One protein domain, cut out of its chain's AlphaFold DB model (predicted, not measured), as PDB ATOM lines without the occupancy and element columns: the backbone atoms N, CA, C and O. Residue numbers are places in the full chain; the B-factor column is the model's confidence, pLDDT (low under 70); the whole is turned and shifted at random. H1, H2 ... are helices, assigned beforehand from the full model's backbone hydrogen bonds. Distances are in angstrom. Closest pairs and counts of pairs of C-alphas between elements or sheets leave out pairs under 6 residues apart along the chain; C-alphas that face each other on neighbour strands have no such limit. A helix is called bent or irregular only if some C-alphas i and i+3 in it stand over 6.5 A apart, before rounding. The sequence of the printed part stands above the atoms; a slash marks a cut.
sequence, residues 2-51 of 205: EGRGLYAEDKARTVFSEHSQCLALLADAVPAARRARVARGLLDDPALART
ATOM      1  N   GLU A   2     253.278 200.749 121.381       87.94
ATOM      2  CA  GLU A   2     253.523 199.316 121.140       87.94
ATOM      3  C   GLU A   2     254.560 198.717 122.092       87.94
ATOM      4  O   GLU A   2     254.474 197.527 122.390       87.94
ATOM      5  N   GLY A   3     255.503 199.517 122.598       87.19
ATOM      6  CA  GLY A   3     256.506 199.058 123.556       87.19
ATOM      7  C   GLY A   3     255.868 198.733 124.901       87.19
ATOM      8  O   GLY A   3     256.001 197.620 125.405       87.19
ATOM      9  N   ARG A   4     255.071 199.665 125.434       88.94
ATOM     10  CA  ARG A   4     254.370 199.489 126.714       88.94
ATOM     11  C   ARG A   4     253.099 198.653 126.618       88.94
ATOM     12  O   ARG A   4     252.709 198.027 127.595       88.94
ATOM     13  N   GLY A   5     252.449 198.603 125.456       92.75
ATOM     14  CA  GLY A   5     251.160 197.916 125.311       92.75
ATOM     15  C   GLY A   5     249.991 198.652 125.952       92.75
ATOM     16  O   GLY A   5     249.004 198.021 126.316       92.75
ATOM     17  N   LEU A   6     250.129 199.968 126.101       95.62
ATOM     18  CA  LEU A   6     249.205 200.855 126.802       95.62
ATOM     19  C   LEU A   6     248.852 202.055 125.924       95.62
ATOM     20  O   LEU A   6     249.622 202.435 125.033       95.62
ATOM     21  N   TYR A   7     247.714 202.682 126.187       96.06
ATOM     22  CA  TYR A   7     247.344 203.966 125.602       96.06
ATOM     23  C   TYR A   7     248.049 205.094 126.358       96.06
ATOM     24  O   TYR A   7     248.013 205.134 127.585       96.06
ATOM     25  N   ALA A   8     248.724 205.976 125.624       95.81
ATOM     26  CA  ALA A   8     249.336 207.167 126.200       95.81
ATOM     27  C   ALA A   8     248.323 208.317 126.203       95.81
ATOM     28  O   ALA A   8     247.520 208.417 125.275       95.81
ATOM     29  N   GLU A   9     248.409 209.184 127.207       93.50
ATOM     30  CA  GLU A   9     247.608 210.413 127.304       93.50
ATOM     31  C   GLU A   9     248.069 211.465 126.282       93.50
ATOM     32  O   GLU A   9     247.290 212.282 125.797       93.50
ATOM     33  N   ASP A  10     249.359 211.448 125.940       93.06
ATOM     34  CA  ASP A  10     250.015 212.448 125.112       93.06
ATOM     35  C   ASP A  10     250.614 211.851 123.830       93.06
ATOM     36  O   ASP A  10     251.014 210.687 123.751       93.06
ATOM     37  N   LYS A  11     250.740 212.684 122.789       92.75
ATOM     38  CA  LYS A  11     251.331 212.260 121.506       92.75
ATOM     39  C   LYS A  11     252.808 211.883 121.632       92.75
ATOM     40  O   LYS A  11     253.273 211.045 120.859       92.75
ATOM     41  N   ALA A  12     253.523 212.488 122.583       93.75
ATOM     42  CA  ALA A  12     254.923 212.179 122.860       93.75
ATOM     43  C   ALA A  12     255.100 210.854 123.624       93.75
ATOM     44  O   ALA A  12     256.217 210.352 123.702       93.75
ATOM     45  N   ARG A  13     254.004 210.240 124.099       93.88
ATOM     46  CA  ARG A  13     253.982 208.941 124.785       93.88
ATOM     47  C   ARG A  13     254.836 208.926 126.044       93.88
ATOM     48  O   ARG A  13     255.566 207.970 126.300       93.88
ATOM     49  N   THR A  14     254.739 209.996 126.816       92.31
ATOM     50  CA  THR A  14     255.464 210.163 128.075       92.31
ATOM     51  C   THR A  14     254.563 209.937 129.283       92.31
ATOM     52  O   THR A  14     255.049 209.507 130.328       92.31
ATOM     53  N   VAL A  15     253.248 210.133 129.134       94.81
ATOM     54  CA  VAL A  15     252.274 210.026 130.223       94.81
ATOM     55  C   VAL A  15     251.301 208.885 129.959       94.81
ATOM     56  O   VAL A  15     250.714 208.761 128.885       94.81
ATOM     57  N   PHE A  16     251.117 208.044 130.974       97.50
ATOM     58  CA  PHE A  16     250.197 206.915 130.944       97.50
ATOM     59  C   PHE A  16     249.425 206.891 132.257       97.50
ATOM     60  O   PHE A  16     250.014 207.009 133.332       97.50
ATOM     61  N   SER A  17     248.110 206.728 132.174       97.94
ATOM     62  CA  SER A  17     247.248 206.691 133.351       97.94
ATOM     63  C   SER A  17     246.246 205.545 133.273       97.94
ATOM     64  O   SER A  17     245.974 205.013 132.191       97.94
ATOM     65  N   GLU A  18     245.675 205.186 134.422       98.25
ATOM     66  CA  GLU A  18     244.531 204.275 134.485       98.25
ATOM     67  C   GLU A  18     243.326 204.822 133.692       98.25
ATOM     68  O   GLU A  18     242.575 204.025 133.127       98.25
ATOM     69  N   HIS A  19     243.165 206.150 133.578       97.88
ATOM     70  CA  HIS A  19     242.028 206.791 132.908       97.88
ATOM     71  C   HIS A  19     241.926 206.357 131.446       97.88
ATOM     72  O   HIS A  19     240.932 205.735 131.064       97.88
ATOM     73  N   SER A  20     242.980 206.592 130.654       97.25
ATOM     74  CA  SER A  20     243.021 206.193 129.242       97.25
ATOM     75  C   SER A  20     242.784 204.701 129.036       97.25
ATOM     76  O   SER A  20     242.086 204.318 128.098       97.25
ATOM     77  N   GLN A  21     243.318 203.842 129.914       98.00
ATOM     78  CA  GLN A  21     243.131 202.397 129.758       98.00
ATOM     79  C   GLN A  21     241.677 202.004 130.031       98.00
ATOM     80  O   GLN A  21     241.102 201.232 129.267       98.00
ATOM     81  N   CYS A  22     241.079 202.560 131.092       98.25
ATOM     82  CA  CYS A  22     239.680 202.323 131.436       98.25
ATOM     83  C   CYS A  22     238.753 202.791 130.313       98.25
ATOM     84  O   CYS A  22     237.921 202.009 129.869       98.25
ATOM     85  N   LEU A  23     238.918 204.018 129.794       97.44
ATOM     86  CA  LEU A  23     238.072 204.504 128.693       97.44
ATOM     87  C   LEU A  23     238.225 203.643 127.445       97.44
ATOM     88  O   LEU A  23     237.222 203.302 126.826       97.44
ATOM     89  N   ALA A  24     239.454 203.267 127.084       96.56
ATOM     90  CA  ALA A  24     239.683 202.442 125.906       96.56
ATOM     91  C   ALA A  24     238.988 201.076 126.028       96.56
ATOM     92  O   ALA A  24     238.374 200.615 125.065       96.56
ATOM     93  N   LEU A  25     239.065 200.441 127.205       96.69
ATOM     94  CA  LEU A  25     238.417 199.156 127.482       96.69
ATOM     95  C   LEU A  25     236.887 199.279 127.544       96.69
ATOM     96  O   LEU A  25     236.196 198.457 126.951       96.69
ATOM     97  N   LEU A  26     236.357 200.301 128.221       96.81
ATOM     98  CA  LEU A  26     234.913 200.527 128.370       96.81
ATOM     99  C   LEU A  26     234.234 200.912 127.056       96.81
ATOM    100  O   LEU A  26     233.106 200.498 126.809       96.81
ATOM    101  N   ALA A  27     234.911 201.695 126.217       96.19
ATOM    102  CA  ALA A  27     234.405 202.113 124.912       96.19
ATOM    103  C   ALA A  27     234.522 201.018 123.840       96.19
ATOM    104  O   ALA A  27     234.249 201.283 122.672       96.19
ATOM    105  N   ASP A  28     234.999 199.824 124.208       92.50
ATOM    106  CA  ASP A  28     235.319 198.726 123.294       92.50
ATOM    107  C   ASP A  28     236.303 199.110 122.166       92.50
ATOM    108  O   ASP A  28     236.431 198.438 121.146       92.50
ATOM    109  N   ALA A  29     237.068 200.189 122.368       94.19
ATOM    110  CA  ALA A  29     237.968 200.769 121.372       94.19
ATOM    111  C   ALA A  29     239.311 200.025 121.260       94.19
ATOM    112  O   ALA A  29     240.133 200.326 120.389       94.19
ATOM    113  N   VAL A  30     239.565 199.057 122.148       94.62
ATOM    114  CA  VAL A  30     240.758 198.207 122.099       94.62
ATOM    115  C   VAL A  30     240.508 197.011 121.176       94.62
ATOM    116  O   VAL A  30     239.622 196.200 121.465       94.62
ATOM    117  N   PRO A  31     241.327 196.814 120.123       93.81
ATOM    118  CA  PRO A  31     241.247 195.617 119.290       93.81
ATOM    119  C   PRO A  31     241.349 194.343 120.133       93.81
ATOM    120  O   PRO A  31     242.189 194.269 121.031       93.81
ATOM    121  N   ALA A  32     240.550 193.318 119.818       92.31
ATOM    122  CA  ALA A  32     240.473 192.076 120.599       92.31
ATOM    123  C   ALA A  32     241.853 191.462 120.909       92.31
ATOM    124  O   ALA A  32     242.140 191.125 122.056       92.31
ATOM    125  N   ALA A  33     242.757 191.441 119.923       93.12
ATOM    126  CA  ALA A  33     244.129 190.936 120.064       93.12
ATOM    127  C   ALA A  33     244.985 191.689 121.107       93.12
ATOM    128  O   ALA A  33     246.013 191.185 121.551       93.12
ATOM    129  N   ARG A  34     244.586 192.906 121.494       94.25
ATOM    130  CA  ARG A  34     245.312 193.781 122.427       94.25
ATOM    131  C   ARG A  34     244.629 193.909 123.786       94.25
ATOM    132  O   ARG A  34     245.289 194.331 124.733       94.25
ATOM    133  N   ARG A  35     243.355 193.516 123.917       94.06
ATOM    134  CA  ARG A  35     242.567 193.668 125.158       94.06
ATOM    135  C   ARG A  35     243.260 193.053 126.366       94.06
ATOM    136  O   ARG A  35     243.447 193.737 127.365       94.06
ATOM    137  N   ALA A  36     243.730 191.810 126.250       93.56
ATOM    138  CA  ALA A  36     244.423 191.123 127.341       93.56
ATOM    139  C   ALA A  36     245.716 191.837 127.773       93.56
ATOM    140  O   ALA A  36     246.048 191.865 128.957       93.56
ATOM    141  N   ARG A  37     246.440 192.439 126.820       95.50
ATOM    142  CA  ARG A  37     247.670 193.190 127.091       95.50
ATOM    143  C   ARG A  37     247.373 194.493 127.832       95.50
ATOM    144  O   ARG A  37     248.016 194.762 128.841       95.50
ATOM    145  N   VAL A  38     246.383 195.255 127.369       97.00
ATOM    146  CA  VAL A  38     245.962 196.515 128.005       97.00
ATOM    147  C   VAL A  38     245.393 196.255 129.399       97.00
ATOM    148  O   VAL A  38     245.766 196.943 130.343       97.00
ATOM    149  N   ALA A  39     244.561 195.220 129.551       96.38
ATOM    150  CA  ALA A  39     244.020 194.806 130.842       96.38
ATOM    151  C   ALA A  39     245.132 194.453 131.837       96.38
ATOM    152  O   ALA A  39     245.120 194.937 132.964       96.38
ATOM    153  N   ARG A  40     246.130 193.668 131.413       95.81
ATOM    154  CA  ARG A  40     247.294 193.346 132.250       95.81
ATOM    155  C   ARG A  40     248.060 194.601 132.658       95.81
ATOM    156  O   ARG A  40     248.365 194.768 133.829       95.81
ATOM    157  N   GLY A  41     248.324 195.499 131.712       96.50
ATOM    158  CA  GLY A  41     249.007 196.754 132.007       96.50
ATOM    159  C   GLY A  41     248.237 197.632 133.003       96.50
ATOM    160  O   GLY A  41     248.836 198.134 133.943       96.50
ATOM    161  N   LEU A  42     246.910 197.751 132.869       97.31
ATOM    162  CA  LEU A  42     246.066 198.458 133.846       97.31
ATOM    163  C   LEU A  42     246.189 197.865 135.262       97.31
ATOM    164  O   LEU A  42     246.218 198.604 136.246       97.31
ATOM    165  N   LEU A  43     246.242 196.538 135.366       95.81
ATOM    166  CA  LEU A  43     246.256 195.830 136.646       95.81
ATOM    167  C   LEU A  43     247.633 195.849 137.320       95.81
ATOM    168  O   LEU A  43     247.702 195.988 138.543       95.81
ATOM    169  N   ASP A  44     248.699 195.726 136.530       94.75
ATOM    170  CA  ASP A  44     250.019 195.352 137.037       94.75
ATOM    171  C   ASP A  44     251.079 196.454 136.885       94.75
ATOM    172  O   ASP A  44     252.100 196.388 137.565       94.75
ATOM    173  N   ASP A  45     250.879 197.468 136.032       95.38
ATOM    174  CA  ASP A  45     251.879 198.523 135.809       95.38
ATOM    175  C   ASP A  45     251.816 199.592 136.926       95.38
ATOM    176  O   ASP A  45     250.845 200.357 137.007       95.38
ATOM    177  N   PRO A  46     252.833 199.684 137.808       93.44
ATOM    178  CA  PRO A  46     252.835 200.648 138.902       93.44
ATOM    179  C   PRO A  46     253.158 202.073 138.440       93.44
ATOM    180  O   PRO A  46     252.943 203.009 139.206       93.44
ATOM    181  N   ALA A  47     253.666 202.254 137.216       94.69
ATOM    182  CA  ALA A  47     254.023 203.559 136.668       94.69
ATOM    183  C   ALA A  47     252.820 204.302 136.064       94.69
ATOM    184  O   ALA A  47     252.980 205.411 135.552       94.69
ATOM    185  N   LEU A  48     251.624 203.704 136.083       96.81
ATOM    186  CA  LEU A  48     250.398 204.392 135.700       96.81
ATOM    187  C   LEU A  48     250.016 205.432 136.750       96.81
ATOM    188  O   LEU A  48     249.878 205.118 137.934       96.81
ATOM    189  N   ALA A  49     249.741 206.653 136.292       96.56
ATOM    190  CA  ALA A  49     249.049 207.628 137.121       96.56
ATOM    191  C   ALA A  49     247.683 207.057 137.539       96.56
ATOM    192  O   ALA A  49     246.870 206.659 136.694       96.56
ATOM    193  N   ARG A  50     247.469 206.980 138.855       95.69
ATOM    194  CA  ARG A  50     246.275 206.386 139.459       95.69
ATOM    195  C   ARG A  50     245.080 207.325 139.358       95.69
ATOM    196  O   ARG A  50     245.212 208.547 139.338       95.69
ATOM    197  N   THR A  51     243.909 206.719 139.301       95.38
ATOM    198  CA  THR A  51     242.625 207.406 139.397       95.38
ATOM    199  C   THR A  51     242.320 207.793 140.837       95.38
ATOM    200  O   THR A  51     242.851 207.213 141.785       95.38
TER     201      THR A  51
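This is residues 2 to 51 of the 205 residues of the protein "Alpha-L-rhamnosidase" of Planctomycetes bacterium (UniProt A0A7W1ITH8). A looped stretch with no named element, residues 2 to 17, leads into a small helical hairpin, H1 and H2 side by side, and a tail, residues 45 to 51, folds back from the end of H2 toward the beginning of H1. The printed part has 50 residues with two named helices, H1 then H2, and no named strand; the class is all helix, though under half of the residues, 22, are in named elements. It is compact and rounded, with a radius of gyration of the C-alphas of 9.9 A and spans of 24 by 21 by 19 A.

After residues 2 to 17, H1 takes residues 18 to 26, 12.0 A long, from C-alpha 18 at (244.531, 204.275, 134.485). H2 takes residues 32 to 44, 19.3 A long, ending with C-alpha 44 at (250.019, 195.352, 137.037). H2 is irregular: C-alphas 33 and 36 are 7.3 A apart.

H1 and H2 form a helical hairpin over a tight link of 5 residues. They touch, the closest C-alphas being those of Glu 18 and Leu 42, 6.0 A apart. They run opposite ways at a shallow tilt of 32 degrees, only just short of steep. In H1 every O i to N i+4 pair is within hydrogen-bond range; in H2, 7 of 9 are.

The two C-alphas farthest apart, of Ala 33 and Thr 51, are 25.4 A apart. The printed part has no cut, and no printed residue is under 70 in pLDDT.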